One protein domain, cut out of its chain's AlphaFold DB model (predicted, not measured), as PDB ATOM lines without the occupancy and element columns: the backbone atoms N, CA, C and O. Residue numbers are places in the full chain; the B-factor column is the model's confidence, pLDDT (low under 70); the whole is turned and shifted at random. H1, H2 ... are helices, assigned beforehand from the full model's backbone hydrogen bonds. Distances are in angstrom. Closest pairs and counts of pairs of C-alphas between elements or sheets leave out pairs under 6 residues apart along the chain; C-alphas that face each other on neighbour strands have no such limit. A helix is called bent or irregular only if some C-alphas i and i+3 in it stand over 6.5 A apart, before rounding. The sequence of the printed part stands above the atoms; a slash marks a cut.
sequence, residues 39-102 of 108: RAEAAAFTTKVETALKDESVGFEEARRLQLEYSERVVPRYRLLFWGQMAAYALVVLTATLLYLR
ATOM      1  N   ARG A  39      44.333 159.303 -14.089       72.50
ATOM      2  CA  ARG A  39      45.260 160.270 -14.717       72.50
ATOM      3  C   ARG A  39      44.515 161.318 -15.545       72.50
ATOM      4  O   ARG A  39      44.949 162.464 -15.580       72.50
ATOM      5  N   ALA A  40      43.419 160.923 -16.194       75.12
ATOM      6  CA  ALA A  40      42.614 161.807 -17.028       75.12
ATOM      7  C   ALA A  40      41.907 162.879 -16.187       75.12
ATOM      8  O   ALA A  40      41.940 164.048 -16.553       75.12
ATOM      9  N   GLU A  41      41.354 162.513 -15.028       72.75
ATOM     10  CA  GLU A  41      40.727 163.469 -14.106       72.75
ATOM     11  C   GLU A  41      41.745 164.412 -13.468       72.75
ATOM     12  O   GLU A  41      41.504 165.616 -13.413       72.75
ATOM     13  N   ALA A  42      42.914 163.903 -13.064       73.44
ATOM     14  CA  ALA A  42      43.993 164.743 -12.544       73.44
ATOM     15  C   ALA A  42      44.461 165.781 -13.581       73.44
ATOM     16  O   ALA A  42      44.630 166.954 -13.246       73.44
ATOM     17  N   ALA A  43      44.643 165.356 -14.838       76.31
ATOM     18  CA  ALA A  43      45.042 166.223 -15.945       76.31
ATOM     19  C   ALA A  43      43.938 167.226 -16.316       76.31
ATOM     20  O   ALA A  43      44.211 168.410 -16.502       76.31
ATOM     21  N   ALA A  44      42.678 166.789 -16.361       77.94
ATOM     22  CA  ALA A  44      41.544 167.666 -16.630       77.94
ATOM     23  C   ALA A  44      41.380 168.727 -15.531       77.94
ATOM     24  O   ALA A  44      41.114 169.885 -15.838       77.94
ATOM     25  N   PHE A  45      41.579 168.363 -14.261       74.56
ATOM     26  CA  PHE A  45      41.487 169.298 -13.140       74.56
ATOM     27  C   PHE A  45      42.635 170.314 -13.138       74.56
ATOM     28  O   PHE A  45      42.395 171.506 -12.980       74.56
ATOM     29  N   THR A  46      43.874 169.874 -13.376       75.75
ATOM     30  CA  THR A  46      45.020 170.796 -13.508       75.75
ATOM     31  C   THR A  46      44.856 171.740 -14.694       75.75
ATOM     32  O   THR A  46      45.077 172.937 -14.538       75.75
ATOM     33  N   THR A  47      44.367 171.243 -15.832       79.75
ATOM     34  CA  THR A  47      44.067 172.081 -17.003       79.75
ATOM     35  C   THR A  47      42.962 173.093 -16.692       79.75
ATOM     36  O   THR A  47      43.087 174.257 -17.056       79.75
ATOM     37  N   LYS A  48      41.905 172.698 -15.966       76.81
ATOM     38  CA  LYS A  48      40.844 173.619 -15.519       76.81
ATOM     39  C   LYS A  48      41.379 174.721 -14.605       76.81
ATOM     40  O   LYS A  48      41.043 175.877 -14.818       76.81
ATOM     41  N   VAL A  49      42.228 174.378 -13.634       74.75
ATOM     42  CA  VAL A  49      42.876 175.356 -12.742       74.75
ATOM     43  C   VAL A  49      43.776 176.303 -13.536       74.75
ATOM     44  O   VAL A  49      43.709 177.510 -13.343       74.75
ATOM     45  N   GLU A  50      44.590 175.782 -14.455       74.94
ATOM     46  CA  GLU A  50      45.498 176.593 -15.272       74.94
ATOM     47  C   GLU A  50      44.742 177.527 -16.227       74.94
ATOM     48  O   GLU A  50      45.123 178.684 -16.387       74.94
ATOM     49  N   THR A  51      43.652 177.045 -16.824       76.75
ATOM     50  CA  THR A  51      42.806 177.848 -17.717       76.75
ATOM     51  C   THR A  51      42.080 178.934 -16.925       76.75
ATOM     52  O   THR A  51      42.113 180.090 -17.325       76.75
ATOM     53  N   ALA A  52      41.523 178.600 -15.756       68.31
ATOM     54  CA  ALA A  52      40.869 179.567 -14.871       68.31
ATOM     55  C   ALA A  52      41.840 180.615 -14.295       68.31
ATOM     56  O   ALA A  52      41.436 181.737 -14.032       68.31
ATOM     57  N   LEU A  53      43.119 180.272 -14.101       68.31
ATOM     58  CA  LEU A  53      44.152 181.217 -13.656       68.31
ATOM     59  C   LEU A  53      44.652 182.148 -14.771       68.31
ATOM     60  O   LEU A  53      45.173 183.219 -14.470       68.31
ATOM     61  N   LYS A  54      44.557 181.724 -16.036       70.69
ATOM     62  CA  LYS A  54      44.997 182.503 -17.205       70.69
ATOM     63  C   LYS A  54      43.900 183.390 -17.783       70.69
ATOM     64  O   LYS A  54      44.214 184.353 -18.475       70.69
ATOM     65  N   ASP A  55      42.643 183.048 -17.538       68.12
ATOM     66  CA  ASP A  55      41.497 183.760 -18.075       68.12
ATOM     67  C   ASP A  55      41.035 184.853 -17.098       68.12
ATOM     68  O   ASP A  55      40.373 184.571 -16.104       68.12
ATOM     69  N   GLU A  56      41.386 186.114 -17.382       61.72
ATOM     70  CA  GLU A  56      40.949 187.286 -16.599       61.72
ATOM     71  C   GLU A  56      39.419 187.465 -16.575       61.72
ATOM     72  O   GLU A  56      38.904 188.204 -15.734       61.72
ATOM     73  N   SER A  57      38.681 186.799 -17.477       63.78
ATOM     74  CA  SER A  57      37.214 186.834 -17.511       63.78
ATOM     75  C   SER A  57      36.557 185.877 -16.510       63.78
ATOM     76  O   SER A  57      35.406 186.085 -16.118       63.78
ATOM     77  N   VAL A  58      37.294 184.860 -16.051       60.19
ATOM     78  CA  VAL A  58      36.884 183.986 -14.952       60.19
ATOM     79  C   VAL A  58      37.192 184.732 -13.663       60.19
ATOM     80  O   VAL A  58      38.337 185.086 -13.390       60.19
ATOM     81  N   GLY A  59      36.162 185.015 -12.864       66.06
ATOM     82  CA  GLY A  59      36.331 185.765 -11.623       66.06
ATOM     83  C   GLY A  59      37.456 185.160 -10.779       66.06
ATOM     84  O   GLY A  59      37.438 183.964 -10.488       66.06
ATOM     85  N   PHE A  60      38.428 185.982 -10.375       67.44
ATOM     86  CA  PHE A  60      39.608 185.579  -9.593       67.44
ATOM     87  C   PHE A  60      39.256 184.696  -8.375       67.44
ATOM     88  O   PHE A  60      40.038 183.843  -7.957       67.44
ATOM     89  N   GLU A  61      38.050 184.859  -7.821       72.38
ATOM     90  CA  GLU A  61      37.516 184.013  -6.753       72.38
ATOM     91  C   GLU A  61      37.323 182.540  -7.144       72.38
ATOM     92  O   GLU A  61      37.581 181.659  -6.325       72.38
ATOM     93  N   GLU A  62      36.891 182.243  -8.368       72.69
ATOM     94  CA  GLU A  62      36.587 180.884  -8.826       72.69
ATOM     95  C   GLU A  62      37.869 180.103  -9.143       72.69
ATOM     96  O   GLU A  62      38.039 178.966  -8.691       72.69
ATOM     97  N   ALA A  63      38.842 180.760  -9.782       71.38
ATOM     98  CA  ALA A  63      40.194 180.230  -9.953       71.38
ATOM     99  C   ALA A  63      40.862 179.945  -8.596       71.38
ATOM    100  O   ALA A  63      41.433 178.871  -8.380       71.38
ATOM    101  N   ARG A  64      40.717 180.871  -7.637       74.56
ATOM    102  CA  ARG A  64      41.249 180.711  -6.279       74.56
ATOM    103  C   ARG A  64      40.583 179.558  -5.527       74.56
ATOM    104  O   ARG A  64      41.285 178.834  -4.823       74.56
ATOM    105  N   ARG A  65      39.269 179.346  -5.681       81.69
ATOM    106  CA  ARG A  65      38.552 178.199  -5.088       81.69
ATOM    107  C   ARG A  65      39.046 176.865  -5.639       81.69
ATOM    108  O   ARG A  65      39.368 175.980  -4.852       81.69
ATOM    109  N   LEU A  66      39.167 176.737  -6.961       75.62
ATOM    110  CA  LEU A  66      39.663 175.511  -7.599       75.62
ATOM    111  C   LEU A  66      41.116 175.208  -7.204       75.62
ATOM    112  O   LEU A  66      41.481 174.054  -6.975       75.62
ATOM    113  N   GLN A  67      41.945 176.245  -7.067       76.56
ATOM    114  CA  GLN A  67      43.320 176.101  -6.594       76.56
ATOM    115  C   GLN A  67      43.391 175.710  -5.111       76.56
ATOM    116  O   GLN A  67      44.218 174.874  -4.741       76.56
ATOM    117  N   LEU A  68      42.521 176.270  -4.264       80.38
ATOM    118  CA  LEU A  68      42.391 175.881  -2.857       80.38
ATOM    119  C   LEU A  68      41.986 174.412  -2.733       80.38
ATOM    120  O   LEU A  68      42.679 173.663  -2.047       80.38
ATOM    121  N   GLU A  69      40.960 173.978  -3.464       79.38
ATOM    122  CA  GLU A  69      40.506 172.585  -3.469       79.38
ATOM    123  C   GLU A  69      41.605 171.624  -3.949       79.38
ATOM    124  O   GLU A  69      41.833 170.573  -3.340       79.38
ATOM    125  N   TYR A  70      42.347 172.000  -4.999       74.69
ATOM    126  CA  TYR A  70      43.529 171.251  -5.422       74.69
ATOM    127  C   TYR A  70      44.535 171.134  -4.278       74.69
ATOM    128  O   TYR A  70      45.004 170.042  -3.954       74.69
ATOM    129  N   SER A  71      44.862 172.269  -3.659       73.88
ATOM    130  CA  SER A  71      45.876 172.336  -2.617       73.88
ATOM    131  C   SER A  71      45.488 171.485  -1.407       73.88
ATOM    132  O   SER A  71      46.299 170.684  -0.957       73.88
ATOM    133  N   GLU A  72      44.242 171.545  -0.942       81.00
ATOM    134  CA  GLU A  72      43.781 170.785   0.220       81.00
ATOM    135  C   GLU A  72      43.855 169.279  -0.003       81.00
ATOM    136  O   GLU A  72      44.226 168.534   0.902       81.00
ATOM    137  N   ARG A  73      43.553 168.805  -1.214       76.50
ATOM    138  CA  ARG A  73      43.586 167.369  -1.511       76.50
ATOM    139  C   ARG A  73      45.002 166.849  -1.754       76.50
ATOM    140  O   ARG A  73      45.314 165.696  -1.443       76.50
ATOM    141  N   VAL A  74      45.860 167.686  -2.329       76.88
ATOM    142  CA  VAL A  74      47.152 167.274  -2.886       76.88
ATOM    143  C   VAL A  74      48.317 167.592  -1.940       76.88
ATOM    144  O   VAL A  74      49.185 166.741  -1.723       76.88
ATOM    145  N   VAL A  75      48.321 168.769  -1.307       79.44
ATOM    146  CA  VAL A  75      49.389 169.234  -0.399       79.44
ATOM    147  C   VAL A  75      49.615 168.295   0.788       79.44
ATOM    148  O   VAL A  75      50.781 168.008   1.063       79.44
ATOM    149  N   PRO A  76      48.595 167.740   1.476       82.12
ATOM    150  CA  PRO A  76      48.834 166.829   2.596       82.12
ATOM    151  C   PRO A  76      49.604 165.576   2.182       82.12
ATOM    152  O   PRO A  76      50.471 165.114   2.923       82.12
ATOM    153  N   ARG A  77      49.344 165.050   0.977       79.69
ATOM    154  CA  ARG A  77      50.024 163.853   0.462       79.69
ATOM    155  C   ARG A  77      51.468 164.143   0.071       79.69
ATOM    156  O   ARG A  77      52.351 163.357   0.401       79.69
ATOM    157  N   TYR A  78      51.728 165.293  -0.552       78.00
ATOM    158  CA  TYR A  78      53.103 165.745  -0.794       78.00
ATOM    159  C   TYR A  78      53.851 166.045   0.507       78.00
ATOM    160  O   TYR A  78      55.033 165.728   0.616       78.00
ATOM    161  N   ARG A  79      53.172 166.595   1.518       83.12
ATOM    162  CA  ARG A  79      53.754 166.855   2.839       83.12
ATOM    163  C   ARG A  79      54.113 165.552   3.554       83.12
ATOM    164  O   ARG A  79      55.211 165.451   4.087       83.12
ATOM    165  N   LEU A  80      53.235 164.549   3.526       85.25
ATOM    166  CA  LEU A  80      53.508 163.202   4.042       85.25
ATOM    167  C   LEU A  80      54.719 162.565   3.357       85.25
ATOM    168  O   LEU A  80      55.605 162.055   4.039       85.25
ATOM    169  N   LEU A  81      54.785 162.643   2.026       83.81
ATOM    170  CA  LEU A  81      55.940 162.162   1.274       83.81
ATOM    171  C   LEU A  81      57.225 162.883   1.697       83.81
ATOM    172  O   LEU A  81      58.231 162.228   1.948       83.81
ATOM    173  N   PHE A  82      57.184 164.212   1.799       82.31
ATOM    174  CA  PHE A  82      58.332 165.018   2.205       82.31
ATOM    175  C   PHE A  82      58.850 164.598   3.586       82.31
ATOM    176  O   PHE A  82      60.037 164.321   3.740       82.31
ATOM    177  N   TRP A  83      57.965 164.462   4.577       86.19
ATOM    178  CA  TRP A  83      58.352 163.978   5.905       86.19
ATOM    179  C   TRP A  83      58.891 162.545   5.874       86.19
ATOM    180  O   TRP A  83      59.862 162.252   6.568       86.19
ATOM    181  N   GLY A  84      58.318 161.673   5.040       86.06
ATOM    182  CA  GLY A  84      58.822 160.316   4.821       86.06
ATOM    183  C   GLY A  84      60.238 160.294   4.238       86.06
ATOM    184  O   GLY A  84      61.091 159.563   4.739       86.06
ATOM    185  N   GLN A  85      60.522 161.133   3.237       84.62
ATOM    186  CA  GLN A  85      61.867 161.275   2.668       84.62
ATOM    187  C   GLN A  85      62.858 161.832   3.698       84.62
ATOM    188  O   GLN A  85      63.949 161.287   3.846       84.62
ATOM    189  N   MET A  86      62.473 162.856   4.467       85.56
ATOM    190  CA  MET A  86      63.324 163.417   5.524       85.56
ATOM    191  C   MET A  86      63.638 162.389   6.618       85.56
ATOM    192  O   MET A  86      64.783 162.294   7.061       85.56
ATOM    193  N   ALA A  87      62.656 161.575   7.017       88.69
ATOM    194  CA  ALA A  87      62.864 160.483   7.965       88.69
ATOM    195  C   ALA A  87      63.808 159.406   7.403       88.69
ATOM    196  O   ALA A  87      64.704 158.947   8.113       88.69
ATOM    197  N   ALA A  88      63.657 159.041   6.125       86.88
ATOM    198  CA  ALA A  88      64.549 158.094   5.457       86.88
ATOM    199  C   ALA A  88      65.992 158.621   5.392       86.88
ATOM    200  O   ALA A  88      66.927 157.893   5.730       86.88
ATOM    201  N   TYR A  89      66.185 159.899   5.050       85.44
ATOM    202  CA  TYR A  89      67.504 160.533   5.073       85.44
ATOM    203  C   TYR A  89      68.116 160.551   6.471       85.44
ATOM    204  O   TYR A  89      69.270 160.154   6.636       85.44
ATOM    205  N   ALA A  90      67.344 160.938   7.488       88.31
ATOM    206  CA  ALA A  90      67.805 160.924   8.873       88.31
ATOM    207  C   ALA A  90      68.240 159.516   9.315       88.31
ATOM    208  O   ALA A  90      69.294 159.362   9.932       88.31
ATOM    209  N   LEU A  91      67.479 158.478   8.946       91.31
ATOM    210  CA  LEU A  91      67.803 157.084   9.252       91.31
ATOM    211  C   LEU A  91      69.101 156.624   8.569       91.31
ATOM    212  O   LEU A  91      69.936 155.972   9.203       91.31
ATOM    213  N   VAL A  92      69.286 156.970   7.292       88.19
ATOM    214  CA  VAL A  92      70.507 156.649   6.537       88.19
ATOM    215  C   VAL A  92      71.717 157.339   7.159       88.19
ATOM    216  O   VAL A  92      72.732 156.683   7.392       88.19
ATOM    217  N   VAL A  93      71.608 158.627   7.498       87.44
ATOM    218  CA  VAL A  93      72.683 159.381   8.159       87.44
ATOM    219  C   VAL A  93      73.013 158.784   9.528       87.44
ATOM    220  O   VAL A  93      74.187 158.563   9.828       87.44
ATOM    221  N   LEU A  94      72.005 158.464  10.346       88.88
ATOM    222  CA  LEU A  94      72.206 157.833  11.654       88.88
ATOM    223  C   LEU A  94      72.905 156.480  11.521       88.88
ATOM    224  O   LEU A  94      73.888 156.218  12.213       88.88
ATOM    225  N   THR A  95      72.450 155.640  10.595       86.12
ATOM    226  CA  THR A  95      73.018 154.305  10.378       86.12
ATOM    227  C   THR A  95      74.449 154.395   9.851       86.12
ATOM    228  O   THR A  95      75.332 153.701  10.354       86.12
ATOM    229  N   ALA A  96      74.718 155.295   8.900       84.19
ATOM    230  CA  ALA A  96      76.066 155.563   8.405       84.19
ATOM    231  C   ALA A  96      76.992 156.061   9.527       84.19
ATOM    232  O   ALA A  96      78.131 155.605   9.635       84.19
ATOM    233  N   THR A  97      76.491 156.929  10.410       83.44
ATOM    234  CA  THR A  97      77.239 157.453  11.564       83.44
ATOM    235  C   THR A  97      77.563 156.348  12.570       83.44
ATOM    236  O   THR A  97      78.710 156.219  13.001       83.44
ATOM    237  N   LEU A  98      76.589 155.496  12.908       86.00
ATOM    238  CA  LEU A  98      76.791 154.353  13.804       86.00
ATOM    239  C   LEU A  98      77.771 153.331  13.214       86.00
ATOM    240  O   LEU A  98      78.648 152.835  13.924       86.00
ATOM    241  N   LEU A  99      77.664 153.040  11.914       83.00
ATOM    242  CA  LEU A  99      78.591 152.155  11.204       83.00
ATOM    243  C   LEU A  99      80.007 152.726  11.173       83.00
ATOM    244  O   LEU A  99      80.964 151.976  11.385       83.00
ATOM    245  N   TYR A 100      80.145 154.033  10.949       79.19
ATOM    246  CA  TYR A 100      81.428 154.721  11.006       79.19
ATOM    247  C   TYR A 100      82.047 154.596  12.401       79.19
ATOM    248  O   TYR A 100      83.153 154.071  12.513       79.19
ATOM    249  N   LEU A 101      81.304 154.962  13.456       80.56
ATOM    250  CA  LEU A 101      81.759 154.888  14.849       80.56
ATOM    251  C   LEU A 101      82.156 153.467  15.265       80.56
ATOM    252  O   LEU A 101      83.200 153.281  15.887       80.56
ATOM    253  N   ARG A 102      81.367 152.454  14.882       79.88
ATOM    254  CA  ARG A 102      81.668 151.038  15.156       79.88
ATOM    255  C   ARG A 102      82.905 150.539  14.405       79.88
ATOM    256  O   ARG A 102      83.611 149.666  14.901       79.88
TER     257      ARG A 102
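AT A GLANCE: This is residues 39 to 102 of the 108 residues of an uncharacterized protein of Pseudomonas multiresinivorans (UniProt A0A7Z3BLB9). A short helix, H1, and the first arm of a long bent helix, H2a, make a small helical hairpin, a head from which the second arm, H2b, sticks out as a long tail. The printed part has 64 residues with two named helices, H1 then H2, and is all helix. It is extended, with a radius of gyration of the C-alphas of 19.8 A, and spans 66 by 23 by 16 A.

HOW THE PARTS SIT: Start with H1, residues 39 to 54; a tight link leads to H2, residues 60 to 102. By its hydrogen bonds H2 was assigned as one helix, but it is bent: C-alphas 73 and 76 are 6.7 A apart. Its arms, H2a, residues 60 to 73, and H2b, residues 76 to 102, stand at a steep tilt of 42 degrees. H1 touches H2a with residues 49 to 53 alone; their closest C-alphas, those of Ala 52 and Ala 63, are 5.0 A apart. This hairpin runs opposite ways at a shallow tilt of 32 degrees, only just short of steep. H1 and H2b are apart. In H1, H2a and H2b every O i to N i+4 pair is within hydrogen-bond range.

IN THESE COORDINATES: Find C-alpha 39 at (45.260, 160.270, -14.717); from there H1 runs 22.4 A to C-alpha 54. H2a measures 20.3 A, and H2b runs 38.5 A to C-alpha 102 at (81.668, 151.038, 15.156).

THE WHOLE: Look at Ser 57 and Arg 102, whose C-alphas are the farthest apart, 65.8 A. Residues 71 to 102 stand free. The printed part has no cut; pLDDT is under 70 at residues 52 to 53 and 55 to 60.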